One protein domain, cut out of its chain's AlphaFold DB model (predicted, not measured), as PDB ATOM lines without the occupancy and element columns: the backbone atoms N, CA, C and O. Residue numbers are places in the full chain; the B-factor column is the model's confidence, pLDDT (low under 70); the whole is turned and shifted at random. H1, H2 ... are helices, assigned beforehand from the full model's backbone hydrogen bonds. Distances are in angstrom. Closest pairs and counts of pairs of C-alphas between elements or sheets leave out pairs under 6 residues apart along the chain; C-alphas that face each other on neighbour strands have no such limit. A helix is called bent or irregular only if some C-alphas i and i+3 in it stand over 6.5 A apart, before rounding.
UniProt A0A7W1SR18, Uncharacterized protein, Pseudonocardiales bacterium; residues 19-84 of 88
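Overview. This is residues 19 to 84 of the 88 residues of an uncharacterized protein of Pseudonocardiales bacterium (UniProt A0A7W1SR18). Two helices of equal residue count, H1 and H2, form an open V joined at its narrow end by residues 33 to 38, and from the far end of H2 a long unnamed stretch, residues 53 to 76, runs away as an arm to the small helix H3. No helix touches another, and the arm makes much of the length. The printed part has 66 residues with three named helices, in the order H1, H2, H3, and no named strand; the class is all helix. The whole is extended, with a radius of gyration of the C-alphas of 21.0 A and spans of 57 by 26 by 24 A.

Arrangement. H1, residues 19 to 32, and H2, residues 39 to 52, are the longest helices by residues. They are close but not clearly touching, with 1 pair of C-alphas within 8 A: the closest C-alphas, those of Val 31 and Leu 39, are 7.9 A apart. Their lines stand at a shallow tilt of 31 degrees. They run opposite ways, and their centres are 15.7 A apart. H3, residues 77 to 82, is apart from H1 and also apart from H2. Residues 19 to 30, which belong to H1, stand free. Residues 44 to 72, of which 44 to 52 belong to H2, stand free too, and so do residues 74 to 80, of which 77 to 80 belong to H3. In H1, H2 and H3 every O i to N i+4 pair of the backbone is within hydrogen-bond range.

Along the chain. H1 begins at C-alpha 19, (91.890, 80.891, 6.081), and runs 20.4 A from first to last C-alpha, ending at Glu 32. H2 begins at Leu 39, with its C-alpha at (68.555, 90.208, 7.954), and measures 20.1 A to the C-alpha of Leu 52. H3 has six residues, from His 77 to Ala 82, and measures 8.5 A from first to last C-alpha; it ends at C-alpha 82, (108.357, 111.363, 5.044). No helix is bent or irregular.

Size, cuts and confidence. The two C-alphas farthest apart are those of Asp 37 and Gly 69, at 58.5 A. The first and last printed C-alphas, those of Arg 19 and Gly 84, are 31.8 A apart. The printed part has no cut. The link from H1 to H2, with 6 residues between them, is short. The link from H2 to H3, with 24 residues between them, is long, and its C-alphas lie 10 to 32 A from the mean of all C-alphas. The mean pLDDT of the printed part of this model is 82.4; residues 19 to 20, residues 52 to 56 and residue 84 are under 70.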
ATOM      1  N   ARG A  19      93.114  81.511   5.569       59.84
ATOM      2  CA  ARG A  19      91.890  80.891   6.081       59.84
ATOM      3  C   ARG A  19      90.840  81.899   6.577       59.84
ATOM      4  O   ARG A  19      89.673  81.737   6.254       59.84
ATOM      5  N   VAL A  20      91.256  82.962   7.276       61.72
ATOM      6  CA  VAL A  20      90.338  84.006   7.781       61.72
ATOM      7  C   VAL A  20      89.734  84.807   6.626       61.72
ATOM      8  O   VAL A  20      88.594  85.249   6.715       61.72
ATOM      9  N   SER A  21      90.471  84.988   5.528       76.94
ATOM     10  CA  SER A  21      89.945  85.675   4.345       76.94
ATOM     11  C   SER A  21      88.861  84.846   3.650       76.94
ATOM     12  O   SER A  21      87.795  85.381   3.376       76.94
ATOM     13  N   ALA A  22      89.074  83.537   3.465       85.25
ATOM     14  CA  ALA A  22      88.086  82.655   2.836       85.25
ATOM     15  C   ALA A  22      86.764  82.575   3.626       85.25
ATOM     16  O   ALA A  22      85.690  82.714   3.047       85.25
ATOM     17  N   GLU A  23      86.840  82.426   4.952       86.12
ATOM     18  CA  GLU A  23      85.664  82.397   5.837       86.12
ATOM     19  C   GLU A  23      84.892  83.733   5.806       86.12
ATOM     20  O   GLU A  23      83.663  83.767   5.890       86.12
ATOM     21  N   ARG A  24      85.600  84.860   5.647       89.38
ATOM     22  CA  ARG A  24      84.978  86.188   5.514       89.38
ATOM     23  C   ARG A  24      84.304  86.394   4.161       89.38
ATOM     24  O   ARG A  24      83.236  87.002   4.120       89.38
ATOM     25  N   ASP A  25      84.916  85.911   3.086       90.81
ATOM     26  CA  ASP A  25      84.345  85.992   1.741       90.81
ATOM     27  C   ASP A  25      83.081  85.126   1.629       90.81
ATOM     28  O   ASP A  25      82.068  85.574   1.089       90.81
ATOM     29  N   GLU A  26      83.095  83.933   2.230       92.06
ATOM     30  CA  GLU A  26      81.916  83.069   2.350       92.06
ATOM     31  C   GLU A  26      80.783  83.759   3.125       92.06
ATOM     32  O   GLU A  26      79.647  83.812   2.650       92.06
ATOM     33  N   LEU A  27      81.085  84.366   4.281       91.50
ATOM     34  CA  LEU A  27      80.088  85.103   5.061       91.50
ATOM     35  C   LEU A  27      79.480  86.266   4.267       91.50
ATOM     36  O   LEU A  27      78.268  86.481   4.325       91.50
ATOM     37  N   LYS A  28      80.298  87.009   3.512       92.12
ATOM     38  CA  LYS A  28      79.811  88.100   2.658       92.12
ATOM     39  C   LYS A  28      78.820  87.577   1.616       92.12
ATOM     40  O   LYS A  28      77.742  88.147   1.468       92.12
ATOM     41  N   HIS A  29      79.153  86.470   0.958       92.75
ATOM     42  CA  HIS A  29      78.287  85.853  -0.043       92.75
ATOM     43  C   HIS A  29      76.963  85.336   0.546       92.75
ATOM     44  O   HIS A  29      75.916  85.429  -0.099       92.75
ATOM     45  N   LEU A  30      76.982  84.819   1.778       93.00
ATOM     46  CA  LEU A  30      75.766  84.400   2.485       93.00
ATOM     47  C   LEU A  30      74.869  85.588   2.849       93.00
ATOM     48  O   LEU A  30      73.650  85.489   2.731       93.00
ATOM     49  N   VAL A  31      75.456  86.715   3.264       92.94
ATOM     50  CA  VAL A  31      74.700  87.942   3.568       92.94
ATOM     51  C   VAL A  31      74.032  88.506   2.314       92.94
ATOM     52  O   VAL A  31      72.891  88.947   2.395       92.94
ATOM     53  N   GLU A  32      74.695  88.449   1.157       93.19
ATOM     54  CA  GLU A  32      74.134  88.909  -0.126       93.19
ATOM     55  C   GLU A  32      72.912  88.094  -0.587       93.19
ATOM     56  O   GLU A  32      72.063  88.617  -1.303       93.19
ATOM     57  N   GLN A  33      72.807  86.828  -0.178       94.44
ATOM     58  CA  GLN A  33      71.697  85.934  -0.539       94.44
ATOM     59  C   GLN A  33      70.592  85.874   0.522       94.44
ATOM     60  O   GLN A  33      69.594  85.172   0.338       94.44
ATOM     61  N   LEU A  34      70.770  86.557   1.655       93.06
ATOM     62  CA  LEU A  34      69.850  86.460   2.777       93.06
ATOM     63  C   LEU A  34      68.560  87.255   2.499       93.06
ATOM     64  O   LEU A  34      68.639  88.423   2.127       93.06
ATOM     65  N   PRO A  35      67.371  86.678   2.748       94.94
ATOM     66  CA  PRO A  35      66.114  87.414   2.676       94.94
ATOM     67  C   PRO A  35      66.046  88.590   3.667       94.94
ATOM     68  O   PRO A  35      66.466  88.468   4.826       94.94
ATOM     69  N   ASP A  36      65.449  89.706   3.241       93.19
ATOM     70  CA  ASP A  36      65.356  90.947   4.028       93.19
ATOM     71  C   ASP A  36      64.633  90.768   5.375       93.19
ATOM     72  O   ASP A  36      64.961  91.445   6.350       93.19
ATOM     73  N   ASP A  37      63.687  89.831   5.478       95.25
ATOM     74  CA  ASP A  37      62.977  89.510   6.724       95.25
ATOM     75  C   ASP A  37      63.882  88.828   7.766       95.25
ATOM     76  O   ASP A  37      63.647  88.932   8.975       95.25
ATOM     77  N   ARG A  38      64.944  88.151   7.315       92.75
ATOM     78  CA  ARG A  38      65.907  87.437   8.170       92.75
ATOM     79  C   ARG A  38      67.120  88.283   8.537       92.75
ATOM     80  O   ARG A  38      67.749  88.024   9.568       92.75
ATOM     81  N   LEU A  39      67.416  89.315   7.751       93.31
ATOM     82  CA  LEU A  39      68.555  90.208   7.954       93.31
ATOM     83  C   LEU A  39      68.612  90.843   9.362       93.31
ATOM     84  O   LEU A  39      69.690  90.826   9.964       93.31
ATOM     85  N   PRO A  40      67.504  91.325   9.966       93.88
ATOM     86  CA  PRO A  40      67.542  91.916  11.305       93.88
ATOM     87  C   PRO A  40      68.000  90.936  12.391       93.88
ATOM     88  O   PRO A  40      68.744  91.320  13.297       93.88
ATOM     89  N   ALA A  41      67.588  89.667  12.298       93.38
ATOM     90  CA  ALA A  41      67.946  88.636  13.270       93.38
ATOM     91  C   ALA A  41      69.432  88.258  13.170       93.38
ATOM     92  O   ALA A  41      70.123  88.192  14.189       93.38
ATOM     93  N   VAL A  42      69.944  88.090  11.947       93.50
ATOM     94  CA  VAL A  42      71.366  87.797  11.697       93.50
ATOM     95  C   VAL A  42      72.255  88.973  12.117       93.50
ATOM     96  O   VAL A  42      73.279  88.768  12.770       93.50
ATOM     97  N   LEU A  43      71.841  90.217  11.844       93.38
ATOM     98  CA  LEU A  43      72.552  91.411  12.316       93.38
ATOM     99  C   LEU A  43      72.584  91.508  13.844       93.38
ATOM    100  O   LEU A  43      73.599  91.919  14.412       93.38
ATOM    101  N   ALA A  44      71.488  91.157  14.521       94.06
ATOM    102  CA  ALA A  44      71.450  91.143  15.978       94.06
ATOM    103  C   ALA A  44      72.457  90.137  16.552       94.06
ATOM    104  O   ALA A  44      73.170  90.473  17.498       94.06
ATOM    105  N   GLU A  45      72.555  88.949  15.959       92.00
ATOM    106  CA  GLU A  45      73.505  87.919  16.380       92.00
ATOM    107  C   GLU A  45      74.958  88.328  16.113       92.00
ATOM    108  O   GLU A  45      75.775  88.334  17.034       92.00
ATOM    109  N   ALA A  46      75.274  88.802  14.907       90.81
ATOM    110  CA  ALA A  46      76.614  89.295  14.584       90.81
ATOM    111  C   ALA A  46      77.059  90.414  15.547       90.81
ATOM    112  O   ALA A  46      78.187  90.417  16.046       90.81
ATOM    113  N   ARG A  47      76.151  91.340  15.890       89.38
ATOM    114  CA  ARG A  47      76.420  92.392  16.885       89.38
ATOM    115  C   ARG A  47      76.669  91.833  18.282       89.38
ATOM    116  O   ARG A  47      77.512  92.386  18.989       89.38
ATOM    117  N   ARG A  48      75.959  90.780  18.705       90.12
ATOM    118  CA  ARG A  48      76.235  90.113  19.991       90.12
ATOM    119  C   ARG A  48      77.640  89.520  19.996       90.12
ATOM    120  O   ARG A  48      78.370  89.755  20.953       90.12
ATOM    121  N   GLN A  49      78.039  88.841  18.922       86.75
ATOM    122  CA  GLN A  49      79.368  88.228  18.819       86.75
ATOM    123  C   GLN A  49      80.502  89.262  18.830       86.75
ATOM    124  O   GLN A  49      81.506  89.057  19.506       86.75
ATOM    125  N   VAL A  50      80.318  90.413  18.176       84.00
ATOM    126  CA  VAL A  50      81.295  91.518  18.225       84.00
ATOM    127  C   VAL A  50      81.391  92.131  19.624       84.00
ATOM    128  O   VAL A  50      82.488  92.420  20.087       84.00
ATOM    129  N   LYS A  51      80.264  92.308  20.324       77.38
ATOM    130  CA  LYS A  51      80.247  92.854  21.694       77.38
ATOM    131  C   LYS A  51      80.831  91.906  22.745       77.38
ATOM    132  O   LYS A  51      81.231  92.372  23.805       77.38
ATOM    133  N   LEU A  52      80.827  90.597  22.479       66.94
ATOM    134  CA  LEU A  52      81.388  89.578  23.371       66.94
ATOM    135  C   LEU A  52      82.919  89.543  23.348       66.94
ATOM    136  O   LEU A  52      83.515  89.068  24.313       66.94
ATOM    137  N   GLN A  53      83.568  90.077  22.306       65.62
ATOM    138  CA  GLN A  53      84.971  90.440  22.452       65.62
ATOM    139  C   GLN A  53      85.045  91.621  23.420       65.62
ATOM    140  O   GLN A  53      84.408  92.644  23.151       65.62
ATOM    141  N   PRO A  54      85.805  91.525  24.529       59.03
ATOM    142  CA  PRO A  54      86.108  92.707  25.305       59.03
ATOM    143  C   PRO A  54      86.808  93.662  24.348       59.03
ATOM    144  O   PRO A  54      87.938  93.419  23.923       59.03
ATOM    145  N   ALA A  55      86.104  94.724  23.966       63.31
ATOM    146  CA  ALA A  55      86.724  95.877  23.360       63.31
ATOM    147  C   ALA A  55      87.687  96.394  24.427       63.31
ATOM    148  O   ALA A  55      87.285  97.139  25.321       63.31
ATOM    149  N   GLY A  56      88.938  95.919  24.406       68.56
ATOM    150  CA  GLY A  56      90.015  96.581  25.123       68.56
ATOM    151  C   GLY A  56      89.871  98.051  24.774       68.56
ATOM    152  O   GLY A  56      89.758  98.366  23.589       68.56
ATOM    153  N   GLN A  57      89.696  98.893  25.795       71.62
ATOM    154  CA  GLN A  57      89.247 100.263  25.604       71.62
ATOM    155  C   GLN A  57      90.143 100.915  24.561       71.62
ATOM    156  O   GLN A  57      91.335 101.100  24.783       71.62
ATOM    157  N   TRP A  58      89.565 101.149  23.386       79.44
ATOM    158  CA  TRP A  58      90.204 101.899  22.334       79.44
ATOM    159  C   TRP A  58      89.695 103.336  22.457       79.44
ATOM    160  O   TRP A  58      88.481 103.543  22.501       79.44
ATOM    161  N   PRO A  59      90.580 104.330  22.511       79.00
ATOM    162  CA  PRO A  59      92.023 104.171  22.466       79.00
ATOM    163  C   PRO A  59      92.605 103.654  23.808       79.00
ATOM    164  O   PRO A  59      92.076 103.996  24.867       79.00
ATOM    165  N   PRO A  60      93.676 102.832  23.785       80.06
ATOM    166  CA  PRO A  60      94.368 102.382  24.990       80.06
ATOM    167  C   PRO A  60      94.835 103.559  25.848       80.06
ATOM    168  O   PRO A  60      95.073 104.641  25.326       80.06
ATOM    169  N   ALA A  61      95.059 103.347  27.147       81.44
ATOM    170  CA  ALA A  61      95.474 104.424  28.058       81.44
ATOM    171  C   ALA A  61      96.781 105.135  27.643       81.44
ATOM    172  O   ALA A  61      96.978 106.301  27.962       81.44
ATOM    173  N   TRP A  62      97.664 104.444  26.918       78.44
ATOM    174  CA  TRP A  62      98.908 104.999  26.379       78.44
ATOM    175  C   TRP A  62      98.730 105.709  25.028       78.44
ATOM    176  O   TRP A  62      99.664 106.332  24.528       78.44
ATOM    177  N   PHE A  63      97.566 105.617  24.391       80.19
ATOM    178  CA  PHE A  63      97.330 106.239  23.094       80.19
ATOM    179  C   PHE A  63      97.357 107.764  23.232       80.19
ATOM    180  O   PHE A  63      96.627 108.343  24.034       80.19
ATOM    181  N   GLY A  64      98.226 108.414  22.459       74.00
ATOM    182  CA  GLY A  64      98.506 109.846  22.595       74.00
ATOM    183  C   GLY A  64      99.499 110.193  23.708       74.00
ATOM    184  O   GLY A  64      99.876 111.354  23.829       74.00
ATOM    185  N   SER A  65      99.974 109.212  24.481       77.62
ATOM    186  CA  SER A  65     101.109 109.398  25.386       77.62
ATOM    187  C   SER A  65     102.401 109.282  24.580       77.62
ATOM    188  O   SER A  65     102.882 108.183  24.312       77.62
ATOM    189  N   PHE A  66     102.950 110.416  24.161       71.00
ATOM    190  CA  PHE A  66     104.307 110.503  23.633       71.00
ATOM    191  C   PHE A  66     105.036 111.631  24.356       71.00
ATOM    192  O   PHE A  66     104.482 112.706  24.577       71.00
ATOM    193  N   GLU A  67     106.279 111.373  24.740       74.00
ATOM    194  CA  GLU A  67     107.165 112.385  25.293       74.00
ATOM    195  C   GLU A  67     108.195 112.726  24.222       74.00
ATOM    196  O   GLU A  67     108.919 111.862  23.726       74.00
ATOM    197  N   SER A  68     108.225 113.990  23.818       70.00
ATOM    198  CA  SER A  68     109.190 114.486  22.850       70.00
ATOM    199  C   SER A  68     109.759 115.810  23.323       70.00
ATOM    200  O   SER A  68     109.015 116.726  23.658       70.00
ATOM    201  N   GLY A  69     111.080 115.974  23.229       75.06
ATOM    202  CA  GLY A  69     111.733 117.280  23.404       75.06
ATOM    203  C   GLY A  69     111.393 118.300  22.303       75.06
ATOM    204  O   GLY A  69     111.925 119.405  22.295       75.06
ATOM    205  N   ARG A  70     110.531 117.921  21.352       71.94
ATOM    206  CA  ARG A  70     110.061 118.727  20.225       71.94
ATOM    207  C   ARG A  70     108.601 119.112  20.425       71.94
ATOM    208  O   ARG A  70     107.762 118.248  20.663       71.94
ATOM    209  N   THR A  71     108.294 120.398  20.285       79.44
ATOM    210  CA  THR A  71     106.933 120.949  20.416       79.44
ATOM    211  C   THR A  71     106.229 121.133  19.067       79.44
ATOM    212  O   THR A  71     105.067 121.527  19.025       79.44
ATOM    213  N   ASP A  72     106.921 120.879  17.954       81.75
ATOM    214  CA  ASP A  72     106.462 121.135  16.584       81.75
ATOM    215  C   ASP A  72     105.915 119.889  15.863       81.75
ATOM    216  O   ASP A  72     105.500 119.983  14.710       81.75
ATOM    217  N   LEU A  73     105.864 118.737  16.543       79.00
ATOM    218  CA  LEU A  73     105.537 117.443  15.933       79.00
ATOM    219  C   LEU A  73     104.180 117.418  15.223       79.00
ATOM    220  O   LEU A  73     104.085 116.914  14.113       79.00
ATOM    221  N   GLY A  74     103.132 117.986  15.830       80.00
ATOM    222  CA  GLY A  74     101.802 118.000  15.212       80.00
ATOM    223  C   GLY A  74     101.731 118.879  13.960       80.00
ATOM    224  O   GLY A  74     101.010 118.564  13.016       80.00
ATOM    225  N   ARG A  75     102.506 119.969  13.925       84.50
ATOM    226  CA  ARG A  75     102.534 120.901  12.789       84.50
ATOM    227  C   ARG A  75     103.354 120.348  11.624       84.50
ATOM    228  O   ARG A  75     102.945 120.522  10.487       84.50
ATOM    229  N   ASN A  76     104.462 119.674  11.921       81.75
ATOM    230  CA  ASN A  76     105.427 119.192  10.931       81.75
ATOM    231  C   ASN A  76     105.308 117.678  10.682       81.75
ATOM    232  O   ASN A  76     106.275 117.036  10.283       81.75
ATOM    233  N   HIS A  77     104.144 117.084  10.969       81.69
ATOM    234  CA  HIS A  77     103.971 115.633  10.931       81.69
ATOM    235  C   HIS A  77     104.233 115.046   9.539       81.69
ATOM    236  O   HIS A  77     104.880 114.010   9.456       81.69
ATOM    237  N   ASP A  78     103.815 115.712   8.461       83.38
ATOM    238  CA  ASP A  78     104.040 115.231   7.094       83.38
ATOM    239  C   ASP A  78     105.534 115.077   6.765       83.38
ATOM    240  O   ASP A  78     105.959 114.015   6.311       83.38
ATOM    241  N   ASP A  79     106.348 116.090   7.080       83.38
ATOM    242  CA  ASP A  79     107.799 116.065   6.848       83.38
ATOM    243  C   ASP A  79     108.492 115.004   7.718       83.38
ATOM    244  O   ASP A  79     109.364 114.269   7.258       83.38
ATOM    245  N   LEU A  80     108.068 114.871   8.978       78.00
ATOM    246  CA  LEU A  80     108.619 113.882   9.908       78.00
ATOM    247  C   LEU A  80     108.254 112.443   9.523       78.00
ATOM    248  O   LEU A  80     109.031 111.519   9.760       78.00
ATOM    249  N   LEU A  81     107.071 112.237   8.944       79.62
ATOM    250  CA  LEU A  81     106.626 110.934   8.456       79.62
ATOM    251  C   LEU A  81     107.273 110.576   7.116       79.62
ATOM    252  O   LEU A  81     107.472 109.388   6.847       79.62
ATOM    253  N   ALA A  82     107.642 111.570   6.302       81.12
ATOM    254  CA  ALA A  82     108.357 111.363   5.044       81.12
ATOM    255  C   ALA A  82     109.739 110.719   5.259       81.12
ATOM    256  O   ALA A  82     110.171 109.884   4.457       81.12
ATOM    257  N   ASP A  83     110.395 111.025   6.380       76.38
ATOM    258  CA  ASP A  83     111.659 110.396   6.767       76.38
ATOM    259  C   ASP A  83     111.500 108.910   7.151       76.38
ATOM    260  O   ASP A  83     112.465 108.149   7.075       76.38
ATOM    261  N   GLY A  84     110.284 108.445   7.446       65.50
ATOM    262  CA  GLY A  84     109.976 107.046   7.740       65.50
ATOM    263  C   GLY A  84     110.471 106.568   9.114       65.50
ATOM    264  O   GLY A  84     111.509 106.976   9.629       65.50
TER     265      GLY A  84